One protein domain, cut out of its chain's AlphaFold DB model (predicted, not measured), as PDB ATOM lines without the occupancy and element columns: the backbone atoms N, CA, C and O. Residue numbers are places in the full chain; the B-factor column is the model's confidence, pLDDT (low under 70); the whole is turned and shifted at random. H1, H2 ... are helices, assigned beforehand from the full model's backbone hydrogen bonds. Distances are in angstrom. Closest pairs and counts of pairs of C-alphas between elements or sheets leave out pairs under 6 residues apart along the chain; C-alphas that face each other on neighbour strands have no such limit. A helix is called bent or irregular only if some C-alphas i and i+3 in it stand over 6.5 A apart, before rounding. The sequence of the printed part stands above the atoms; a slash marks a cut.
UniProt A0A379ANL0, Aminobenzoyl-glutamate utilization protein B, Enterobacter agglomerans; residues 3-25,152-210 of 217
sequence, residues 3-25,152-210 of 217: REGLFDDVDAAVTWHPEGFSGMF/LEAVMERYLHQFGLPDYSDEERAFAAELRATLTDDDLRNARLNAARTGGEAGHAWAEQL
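This is residues 3 to 25 and 152 to 210 of the 217 residues of the protein "Aminobenzoyl-glutamate utilization protein B" of Enterobacter agglomerans (UniProt A0A379ANL0). Three helices, H1, H2 and the bent H3, stand round a loose, open middle, each apart from the others, and a long stretch with no named element, residues 3 to 25, runs in among them. Residues 3 to 11 of that stretch stick out as a free tail, while H3 folds back on itself at its bend. The printed part has 82 residues and is all helix by class, with H1, H2 and H3 in that order and no named strand. It is loose, with a radius of gyration of the C-alphas of 16.7 A, and elongated, spanning 47 by 30 by 29 A.

The printed part begins at Arg 3, C-alpha at (44.497, -23.243, 135.598). H1, residues 152 to 163, begins at C-alpha (20.909, -21.657, 137.883) and is 17.0 A long. H2, residues 170 to 181, is 16.6 A long. H3, residues 185 to 209, was assigned as one helix by its hydrogen bonds but is bent: C-alphas 198 and 201 are 9.2 A apart. Its arms are H3a, residues 185 to 198, 20.1 A long, and H3b, residues 201 to 209, ending at C-alpha (6.007, -2.906, 121.102).

H1 is apart from H2, H3a and H3b. H2 is apart from H3b, and only just apart from H3a, the closest C-alphas being 8.3 A apart. H3a, with residues 192 to 197 alone, touches H3b; the closest C-alphas, those of Ala 196 and Gly 203, are 3.9 A apart. The arms run opposite ways at a shallow tilt of 29 degrees. In H1, H2, H3a and H3b every O i to N i+4 pair is within hydrogen-bond range.

The C-alphas farthest apart, those of Glu 4 and Gln 209, are 47.6 A apart. Residues 26 to 151 are not printed, and C-alphas 25 and 152 stand 11.3 A apart across the cut. The link from H1 to H2 is short, that from H2 to H3 tight. The mean pLDDT of the printed part is 86.6, and no printed residue is under 70.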
ATOM      1  N   ARG A   3      43.242 -22.459 135.631       85.06
ATOM      2  CA  ARG A   3      44.497 -23.243 135.598       85.06
ATOM      3  C   ARG A   3      45.291 -23.209 136.912       85.06
ATOM      4  O   ARG A   3      46.056 -24.121 137.180       85.06
ATOM      5  N   GLU A   4      45.131 -22.147 137.695       91.38
ATOM      6  CA  GLU A   4      45.834 -21.966 138.972       91.38
ATOM      7  C   GLU A   4      45.051 -22.597 140.146       91.38
ATOM      8  O   GLU A   4      45.376 -22.333 141.297       91.38
ATOM      9  N   GLY A   5      43.992 -23.373 139.872       93.06
ATOM     10  CA  GLY A   5      43.205 -24.102 140.876       93.06
ATOM     11  C   GLY A   5      42.237 -23.250 141.703       93.06
ATOM     12  O   GLY A   5      41.600 -23.750 142.620       93.06
ATOM     13  N   LEU A   6      42.075 -21.958 141.387       93.44
ATOM     14  CA  LEU A   6      41.231 -21.028 142.167       93.44
ATOM     15  C   LEU A   6      39.720 -21.334 142.116       93.44
ATOM     16  O   LEU A   6      38.943 -20.614 142.731       93.44
ATOM     17  N   PHE A   7      39.307 -22.325 141.328       91.94
ATOM     18  CA  PHE A   7      37.916 -22.759 141.192       91.94
ATOM     19  C   PHE A   7      37.733 -24.232 141.602       91.94
ATOM     20  O   PHE A   7      36.663 -24.788 141.374       91.94
ATOM     21  N   ASP A   8      38.755 -24.879 142.172       94.31
ATOM     22  CA  ASP A   8      38.717 -26.319 142.464       94.31
ATOM     23  C   ASP A   8      37.775 -26.667 143.634       94.31
ATOM     24  O   ASP A   8      37.341 -27.811 143.753       94.31
ATOM     25  N   ASP A   9      37.445 -25.691 144.486       96.38
ATOM     26  CA  ASP A   9      36.605 -25.835 145.680       96.38
ATOM     27  C   ASP A   9      35.251 -25.107 145.587       96.38
ATOM     28  O   ASP A   9      34.538 -25.019 146.587       96.38
ATOM     29  N   VAL A  10      34.875 -24.593 144.407       93.44
ATOM     30  CA  VAL A  10      33.601 -23.876 144.222       93.44
ATOM     31  C   VAL A  10      32.561 -24.720 143.487       93.44
ATOM     32  O   VAL A  10      32.821 -25.274 142.422       93.44
ATOM     33  N   ASP A  11      31.334 -24.749 144.015       91.81
ATOM     34  CA  ASP A  11      30.198 -25.426 143.370       91.81
ATOM     35  C   ASP A  11      29.537 -24.573 142.269       91.81
ATOM     36  O   ASP A  11      28.896 -25.096 141.354       91.81
ATOM     37  N   ALA A  12      29.663 -23.243 142.357       90.31
ATOM     38  CA  ALA A  12      29.094 -22.296 141.401       90.31
ATOM     39  C   ALA A  12      29.897 -20.988 141.344       90.31
ATOM     40  O   ALA A  12      30.395 -20.499 142.357       90.31
ATOM     41  N   ALA A  13      29.954 -20.382 140.156       89.12
ATOM     42  CA  ALA A  13      30.509 -19.052 139.932       89.12
ATOM     43  C   ALA A  13      29.481 -18.187 139.197       89.12
ATOM     44  O   ALA A  13      28.951 -18.587 138.160       89.12
ATOM     45  N   VAL A  14      29.204 -16.998 139.731       88.75
ATOM     46  CA  VAL A  14      28.263 -16.038 139.142       88.75
ATOM     47  C   VAL A  14      29.047 -14.864 138.571       88.75
ATOM     48  O   VAL A  14      29.958 -14.343 139.208       88.75
ATOM     49  N   THR A  15      28.675 -14.436 137.369       89.50
ATOM     50  CA  THR A  15      29.211 -13.240 136.718       89.50
ATOM     51  C   THR A  15      28.063 -12.384 136.199       89.50
ATOM     52  O   THR A  15      26.960 -12.882 135.981       89.50
ATOM     53  N   TRP A  16      28.321 -11.099 135.985       88.12
ATOM     54  CA  TRP A  16      27.377 -10.169 135.372       88.12
ATOM     55  C   TRP A  16      28.109  -9.289 134.355       88.12
ATOM     56  O   TRP A  16      29.333  -9.155 134.407       88.12
ATOM     57  N   HIS A  17      27.367  -8.722 133.409       87.56
ATOM     58  CA  HIS A  17      27.886  -7.787 132.417       87.56
ATOM     59  C   HIS A  17      26.851  -6.673 132.208       87.56
ATOM     60  O   HIS A  17      25.660  -6.985 132.156       87.56
ATOM     61  N   PRO A  18      27.257  -5.394 132.109       84.50
ATOM     62  CA  PRO A  18      26.328  -4.319 131.778       84.50
ATOM     63  C   PRO A  18      25.775  -4.506 130.362       84.50
ATOM     64  O   PRO A  18      26.509  -4.861 129.441       84.50
ATOM     65  N   GLU A  19      24.486  -4.257 130.184       82.75
ATOM     66  CA  GLU A  19      23.784  -4.366 128.905       82.75
ATOM     67  C   GLU A  19      22.656  -3.326 128.865       82.75
ATOM     68  O   GLU A  19      22.288  -2.764 129.901       82.75
ATOM     69  N   GLY A  20      22.084  -3.059 127.688       77.56
ATOM     70  CA  GLY A  20      20.942  -2.144 127.537       77.56
ATOM     71  C   GLY A  20      19.632  -2.613 128.196       77.56
ATOM     72  O   GLY A  20      18.628  -1.908 128.128       77.56
ATOM     73  N   PHE A  21      19.621  -3.797 128.813       78.19
ATOM     74  CA  PHE A  21      18.495  -4.364 129.551       78.19
ATOM     75  C   PHE A  21      18.994  -5.190 130.744       78.19
ATOM     76  O   PHE A  21      20.132  -5.655 130.765       78.19
ATOM     77  N   SER A  22      18.122  -5.402 131.732       81.12
ATOM     78  CA  SER A  22      18.362  -6.362 132.817       81.12
ATOM     79  C   SER A  22      17.740  -7.706 132.453       81.12
ATOM     80  O   SER A  22      16.547  -7.774 132.167       81.12
ATOM     81  N   GLY A  23      18.533  -8.774 132.451       81.62
ATOM     82  CA  GLY A  23      18.059 -10.105 132.083       81.62
ATOM     83  C   GLY A  23      19.107 -11.187 132.311       81.62
ATOM     84  O   GLY A  23      20.242 -10.902 132.696       81.62
ATOM     85  N   MET A  24      18.719 -12.442 132.077       84.62
ATOM     86  CA  MET A  24      19.646 -13.571 132.113       84.62
ATOM     87  C   MET A  24      20.319 -13.753 130.758       84.62
ATOM     88  O   MET A  24      19.656 -13.826 129.723       84.62
ATOM     89  N   PHE A  25      21.647 -13.873 130.766       78.06
ATOM     90  CA  PHE A  25      22.401 -14.208 129.565       78.06
ATOM     91  C   PHE A  25      22.308 -15.714 129.301       78.06
ATOM     92  O   PHE A  25      23.110 -16.514 129.773       78.06
ATOM     93  N   LEU A 152      20.514 -22.882 137.180       89.06
ATOM     94  CA  LEU A 152      20.909 -21.657 137.883       89.06
ATOM     95  C   LEU A 152      20.252 -20.418 137.271       89.06
ATOM     96  O   LEU A 152      19.787 -19.557 138.014       89.06
ATOM     97  N   GLU A 153      20.134 -20.362 135.942       88.81
ATOM     98  CA  GLU A 153      19.456 -19.272 135.231       88.81
ATOM     99  C   GLU A 153      18.008 -19.101 135.701       88.81
ATOM    100  O   GLU A 153      17.617 -17.987 136.031       88.81
ATOM    101  N   ALA A 154      17.236 -20.188 135.826       87.81
ATOM    102  CA  ALA A 154      15.848 -20.121 136.289       87.81
ATOM    103  C   ALA A 154      15.724 -19.588 137.731       87.81
ATOM    104  O   ALA A 154      14.792 -18.850 138.061       87.81
ATOM    105  N   VAL A 155      16.671 -19.944 138.607       90.00
ATOM    106  CA  VAL A 155      16.705 -19.425 139.983       90.00
ATOM    107  C   VAL A 155      17.060 -17.939 139.980       90.00
ATOM    108  O   VAL A 155      16.386 -17.150 140.641       90.00
ATOM    109  N   MET A 156      18.083 -17.543 139.223       89.25
ATOM    110  CA  MET A 156      18.518 -16.150 139.126       89.25
ATOM    111  C   MET A 156      17.450 -15.249 138.497       89.25
ATOM    112  O   MET A 156      17.198 -14.162 139.012       89.25
ATOM    113  N   GLU A 157      16.772 -15.710 137.444       87.50
ATOM    114  CA  GLU A 157      15.666 -15.003 136.790       87.50
ATOM    115  C   GLU A 157      14.524 -14.720 137.771       87.50
ATOM    116  O   GLU A 157      14.040 -13.591 137.864       87.50
ATOM    117  N   ARG A 158      14.144 -15.716 138.583       88.06
ATOM    118  CA  ARG A 158      13.121 -15.540 139.622       88.06
ATOM    119  C   ARG A 158      13.485 -14.423 140.603       88.06
ATOM    120  O   ARG A 158      12.614 -13.633 140.966       88.06
ATOM    121  N   TYR A 159      14.742 -14.356 141.042       87.88
ATOM    122  CA  TYR A 159      15.197 -13.290 141.939       87.88
ATOM    123  C   TYR A 159      15.273 -11.936 141.235       87.88
ATOM    124  O   TYR A 159      14.877 -10.934 141.825       87.88
ATOM    125  N   LEU A 160      15.710 -11.893 139.974       86.12
ATOM    126  CA  LEU A 160      15.739 -10.658 139.190       86.12
ATOM    127  C   LEU A 160      14.343 -10.023 139.106       86.12
ATOM    128  O   LEU A 160      14.186  -8.832 139.369       86.12
ATOM    129  N   HIS A 161      13.312 -10.829 138.835       84.75
ATOM    130  CA  HIS A 161      11.926 -10.354 138.821       84.75
ATOM    131  C   HIS A 161      11.418  -9.891 140.191       84.75
ATOM    132  O   HIS A 161      10.537  -9.036 140.248       84.75
ATOM    133  N   GLN A 162      11.961 -10.426 141.287       87.19
ATOM    134  CA  GLN A 162      11.604  -9.992 142.636       87.19
ATOM    135  C   GLN A 162      12.175  -8.607 142.975       87.19
ATOM    136  O   GLN A 162      11.511  -7.846 143.675       87.19
ATOM    137  N   PHE A 163      13.381  -8.279 142.500       83.31
ATOM    138  CA  PHE A 163      13.981  -6.957 142.717       83.31
ATOM    139  C   PHE A 163      13.296  -5.858 141.897       83.31
ATOM    140  O   PHE A 163      13.179  -4.732 142.375       83.31
ATOM    141  N   GLY A 164      12.808  -6.191 140.701       77.62
ATOM    142  CA  GLY A 164      12.171  -5.227 139.808       77.62
ATOM    143  C   GLY A 164      13.165  -4.254 139.167       77.62
ATOM    144  O   GLY A 164      14.382  -4.424 139.250       77.62
ATOM    145  N   LEU A 165      12.630  -3.249 138.474       80.00
ATOM    146  CA  LEU A 165      13.432  -2.175 137.891       80.00
ATOM    147  C   LEU A 165      13.657  -1.078 138.939       80.00
ATOM    148  O   LEU A 165      12.732  -0.792 139.701       80.00
ATOM    149  N   PRO A 166      14.842  -0.446 138.976       83.31
ATOM    150  CA  PRO A 166      15.041   0.724 139.815       83.31
ATOM    151  C   PRO A 166      14.151   1.879 139.336       83.31
ATOM    152  O   PRO A 166      13.863   2.015 138.142       83.31
ATOM    153  N   ASP A 167      13.736   2.727 140.273       88.25
ATOM    154  CA  ASP A 167      13.101   3.995 139.938       88.25
ATOM    155  C   ASP A 167      14.153   4.950 139.370       88.25
ATOM    156  O   ASP A 167      15.189   5.184 139.991       88.25
ATOM    157  N   TYR A 168      13.872   5.507 138.193       89.50
ATOM    158  CA  TYR A 168      14.728   6.507 137.557       89.50
ATOM    159  C   TYR A 168      14.146   7.902 137.745       89.50
ATOM    160  O   TYR A 168      12.988   8.150 137.375       89.50
ATOM    161  N   SER A 169      14.977   8.799 138.260       95.75
ATOM    162  CA  SER A 169      14.708  10.231 138.372       95.75
ATOM    163  C   SER A 169      14.600  10.908 136.999       95.75
ATOM    164  O   SER A 169      15.048  10.379 135.977       95.75
ATOM    165  N   ASP A 170      14.019  12.109 136.965       96.31
ATOM    166  CA  ASP A 170      13.911  12.892 135.729       96.31
ATOM    167  C   ASP A 170      15.288  13.281 135.164       96.31
ATOM    168  O   ASP A 170      15.471  13.295 133.946       96.31
ATOM    169  N   GLU A 171      16.278  13.520 136.031       96.62
ATOM    170  CA  GLU A 171      17.665  13.801 135.635       96.62
ATOM    171  C   GLU A 171      18.313  12.596 134.939       96.62
ATOM    172  O   GLU A 171      18.908  12.741 133.871       96.62
ATOM    173  N   GLU A 172      18.141  11.385 135.480       93.94
ATOM    174  CA  GLU A 172      18.660  10.155 134.865       93.94
ATOM    175  C   GLU A 172      17.990   9.864 133.517       93.94
ATOM    176  O   GLU A 172      18.648   9.420 132.572       93.94
ATOM    177  N   ARG A 173      16.690  10.157 133.391       92.44
ATOM    178  CA  ARG A 173      15.961  10.029 132.119       92.44
ATOM    179  C   ARG A 173      16.445  11.039 131.082       92.44
ATOM    180  O   ARG A 173      16.586  10.670 129.915       92.44
ATOM    181  N   ALA A 174      16.716  12.279 131.488       95.44
ATOM    182  CA  ALA A 174      17.278  13.298 130.606       95.44
ATOM    183  C   ALA A 174      18.678  12.897 130.117       95.44
ATOM    184  O   ALA A 174      18.933  12.903 128.914       95.44
ATOM    185  N   PHE A 175      19.543  12.430 131.022       95.00
ATOM    186  CA  PHE A 175      20.870  11.928 130.670       95.00
ATOM    187  C   PHE A 175      20.811  10.727 129.710       95.00
ATOM    188  O   PHE A 175      21.526  10.682 128.708       95.00
ATOM    189  N   ALA A 176      19.905   9.772 129.947       90.12
ATOM    190  CA  ALA A 176      19.693   8.651 129.031       90.12
ATOM    191  C   ALA A 176      19.232   9.111 127.633       90.12
ATOM    192  O   ALA A 176      19.628   8.515 126.628       90.12
ATOM    193  N   ALA A 177      18.428  10.176 127.546       91.69
ATOM    194  CA  ALA A 177      18.008  10.756 126.272       91.69
ATOM    195  C   ALA A 177      19.177  11.411 125.514       91.69
ATOM    196  O   ALA A 177      19.268  11.242 124.296       91.69
ATOM    197  N   GLU A 178      20.091  12.087 126.215       96.00
ATOM    198  CA  GLU A 178      21.318  12.645 125.628       96.00
ATOM    199  C   GLU A 178      22.225  11.547 125.064       96.00
ATOM    200  O   GLU A 178      22.650  11.635 123.913       96.00
ATOM    201  N   LEU A 179      22.454  10.469 125.825       91.75
ATOM    202  CA  LEU A 179      23.214   9.312 125.345       91.75
ATOM    203  C   LEU A 179      22.559   8.690 124.111       91.75
ATOM    204  O   LEU A 179      23.226   8.443 123.105       91.75
ATOM    205  N   ARG A 180      21.237   8.484 124.157       90.38
ATOM    206  CA  ARG A 180      20.474   7.925 123.037       90.38
ATOM    207  C   ARG A 180      20.589   8.784 121.775       90.38
ATOM    208  O   ARG A 180      20.620   8.221 120.687       90.38
ATOM    209  N   ALA A 181      20.680  10.108 121.902       93.38
ATOM    210  CA  ALA A 181      20.844  11.019 120.767       93.38
ATOM    211  C   ALA A 181      22.215  10.903 120.068       93.38
ATOM    212  O   ALA A 181      22.360  11.385 118.947       93.38
ATOM    213  N   THR A 182      23.206  10.258 120.698       95.31
ATOM    214  CA  THR A 182      24.520   9.980 120.082       95.31
ATOM    215  C   THR A 182      24.552   8.689 119.256       95.31
ATOM    216  O   THR A 182      25.520   8.455 118.534       95.31
ATOM    217  N   LEU A 183      23.510   7.854 119.353       91.81
ATOM    218  CA  LEU A 183      23.418   6.561 118.675       91.81
ATOM    219  C   LEU A 183      22.794   6.706 117.286       91.81
ATOM    220  O   LEU A 183      21.845   7.466 117.092       91.81
ATOM    221  N   THR A 184      23.296   5.933 116.326       93.12
ATOM    222  CA  THR A 184      22.695   5.853 114.990       93.12
ATOM    223  C   THR A 184      21.430   4.991 115.002       93.12
ATOM    224  O   THR A 184      21.220   4.169 115.898       93.12
ATOM    225  N   ASP A 185      20.592   5.119 113.969       88.94
ATOM    226  CA  ASP A 185      19.419   4.249 113.800       88.94
ATOM    227  C   ASP A 185      19.801   2.761 113.765       88.94
ATOM    228  O   ASP A 185      19.060   1.913 114.268       88.94
ATOM    229  N   ASP A 186      20.975   2.434 113.219       88.25
ATOM    230  CA  ASP A 186      21.477   1.062 113.174       88.25
ATOM    231  C   ASP A 186      21.989   0.572 114.530       88.25
ATOM    232  O   ASP A 186      21.770  -0.593 114.863       88.25
ATOM    233  N   ASP A 187      22.580   1.438 115.358       88.19
ATOM    234  CA  ASP A 187      22.922   1.091 116.744       88.19
ATOM    235  C   ASP A 187      21.659   0.760 117.546       88.19
ATOM    236  O   ASP A 187      21.589  -0.271 118.221       88.19
ATOM    237  N   LEU A 188      20.620   1.593 117.418       86.62
ATOM    238  CA  LEU A 188      19.330   1.388 118.081       86.62
ATOM    239  C   LEU A 188      18.643   0.103 117.601       86.62
ATOM    240  O   LEU A 188      18.095  -0.654 118.409       86.62
ATOM    241  N   ARG A 189      18.694  -0.176 116.295       85.88
ATOM    242  CA  ARG A 189      18.175  -1.416 115.705       85.88
ATOM    243  C   ARG A 189      18.932  -2.638 116.219       85.88
ATOM    244  O   ARG A 189      18.300  -3.609 116.633       85.88
ATOM    245  N   ASN A 190      20.263  -2.587 116.241       85.56
ATOM    246  CA  ASN A 190      21.107  -3.671 116.744       85.56
ATOM    247  C   ASN A 190      20.872  -3.937 118.235       85.56
ATOM    248  O   ASN A 190      20.761  -5.096 118.633       85.56
ATOM    249  N   ALA A 191      20.732  -2.891 119.053       83.81
ATOM    250  CA  ALA A 191      20.405  -3.027 120.472       83.81
ATOM    251  C   ALA A 191      19.060  -3.749 120.675       83.81
ATOM    252  O   ALA A 191      18.976  -4.699 121.456       83.81
ATOM    253  N   ARG A 192      18.025  -3.372 119.908       83.12
ATOM    254  CA  ARG A 192      16.714  -4.046 119.929       83.12
ATOM    255  C   ARG A 192      16.810  -5.509 119.496       83.12
ATOM    256  O   ARG A 192      16.249  -6.372 120.164       83.12
ATOM    257  N   LEU A 193      17.538  -5.805 118.417       83.44
ATOM    258  CA  LEU A 193      17.749  -7.176 117.937       83.44
ATOM    259  C   LEU A 193      18.478  -8.042 118.973       83.44
ATOM    260  O   LEU A 193      18.114  -9.201 119.170       83.44
ATOM    261  N   ASN A 194      19.478  -7.488 119.660       82.31
ATOM    262  CA  ASN A 194      20.193  -8.191 120.726       82.31
ATOM    263  C   ASN A 194      19.283  -8.496 121.923       82.31
ATOM    264  O   ASN A 194      19.298  -9.628 122.417       82.31
ATOM    265  N   ALA A 195      18.468  -7.528 122.356       81.44
ATOM    266  CA  ALA A 195      17.480  -7.732 123.413       81.44
ATOM    267  C   ALA A 195      16.440  -8.790 123.011       81.44
ATOM    268  O   ALA A 195      16.172  -9.715 123.776       81.44
ATOM    269  N   ALA A 196      15.936  -8.719 121.776       83.44
ATOM    270  CA  ALA A 196      14.974  -9.675 121.245       83.44
ATOM    271  C   ALA A 196      15.539 -11.103 121.209       83.44
ATOM    272  O   ALA A 196      14.927 -12.027 121.735       83.44
ATOM    273  N   ARG A 197      16.758 -11.271 120.677       81.00
ATOM    274  CA  ARG A 197      17.442 -12.570 120.622       81.00
ATOM    275  C   ARG A 197      17.671 -13.160 122.013       81.00
ATOM    276  O   ARG A 197      17.527 -14.365 122.183       81.00
ATOM    277  N   THR A 198      18.045 -12.336 122.989       79.25
ATOM    278  CA  THR A 198      18.325 -12.807 124.357       79.25
ATOM    279  C   THR A 198      17.039 -13.170 125.099       79.25
ATOM    280  O   THR A 198      16.971 -14.201 125.763       79.25
ATOM    281  N   GLY A 199      15.986 -12.365 124.941       77.38
ATOM    282  CA  GLY A 199      14.693 -12.597 125.584       77.38
ATOM    283  C   GLY A 199      13.813 -13.662 124.919       77.38
ATOM    284  O   GLY A 199      12.709 -13.907 125.405       77.38
ATOM    285  N   GLY A 200      14.241 -14.271 123.807       79.12
ATOM    286  CA  GLY A 200      13.433 -15.239 123.060       79.12
ATOM    287  C   GLY A 200      12.077 -14.656 122.642       79.12
ATOM    288  O   GLY A 200      11.990 -13.499 122.238       79.12
ATOM    289  N   GLU A 201      10.995 -15.429 122.771       79.38
ATOM    290  CA  GLU A 201       9.636 -14.975 122.416       79.38
ATOM    291  C   GLU A 201       9.211 -13.698 123.159       79.38
ATOM    292  O   GLU A 201       8.639 -12.790 122.554       79.38
ATOM    293  N   ALA A 202       9.539 -13.582 124.450       78.06
ATOM    294  CA  ALA A 202       9.218 -12.396 125.245       78.06
ATOM    295  C   ALA A 202      10.032 -11.172 124.796       78.06
ATOM    296  O   ALA A 202       9.498 -10.066 124.706       78.06
ATOM    297  N   GLY A 203      11.309 -11.376 124.461       79.62
ATOM    298  CA  GLY A 203      12.168 -10.338 123.891       79.62
ATOM    299  C   GLY A 203      11.660  -9.849 122.535       79.62
ATOM    300  O   GLY A 203      11.663  -8.645 122.278       79.62
ATOM    301  N   HIS A 204      11.187 -10.761 121.684       80.94
ATOM    302  CA  HIS A 204      10.569 -10.418 120.404       80.94
ATOM    303  C   HIS A 204       9.296  -9.591 120.593       80.94
ATOM    304  O   HIS A 204       9.189  -8.512 120.013       80.94
ATOM    305  N   ALA A 205       8.381 -10.041 121.455       82.06
ATOM    306  CA  ALA A 205       7.149  -9.313 121.749       82.06
ATOM    307  C   ALA A 205       7.426  -7.910 122.323       82.06
ATOM    308  O   ALA A 205       6.766  -6.945 121.942       82.06
ATOM    309  N   TRP A 206       8.423  -7.775 123.204       81.19
ATOM    310  CA  TRP A 206       8.850  -6.478 123.735       81.19
ATOM    311  C   TRP A 206       9.430  -5.565 122.649       81.19
ATOM    312  O   TRP A 206       9.075  -4.390 122.573       81.19
ATOM    313  N   ALA A 207      10.292  -6.092 121.775       80.19
ATOM    314  CA  ALA A 207      10.898  -5.299 120.712       80.19
ATOM    315  C   ALA A 207       9.860  -4.798 119.690       80.19
ATOM    316  O   ALA A 207       9.965  -3.663 119.229       80.19
ATOM    317  N   GLU A 208       8.832  -5.595 119.381       78.94
ATOM    318  CA  GLU A 208       7.724  -5.191 118.502       78.94
ATOM    319  C   GLU A 208       6.869  -4.058 119.093       78.94
ATOM    320  O   GLU A 208       6.398  -3.191 118.355       78.94
ATOM    321  N   GLN A 209       6.719  -4.000 120.423       76.25
ATOM    322  CA  GLN A 209       6.007  -2.906 121.102       76.25
ATOM    323  C   GLN A 209       6.713  -1.547 120.953       76.25
ATOM    324  O   GLN A 209       6.079  -0.508 121.130       76.25
ATOM    325  N   LEU A 210       8.002  -1.528 120.591       70.81
ATOM    326  CA  LEU A 210       8.795  -0.307 120.410       70.81
ATOM    327  C   LEU A 210       8.669   0.328 119.009       70.81
ATOM    328  O   LEU A 210       9.344   1.323 118.740       70.81
TER     329      LEU A 210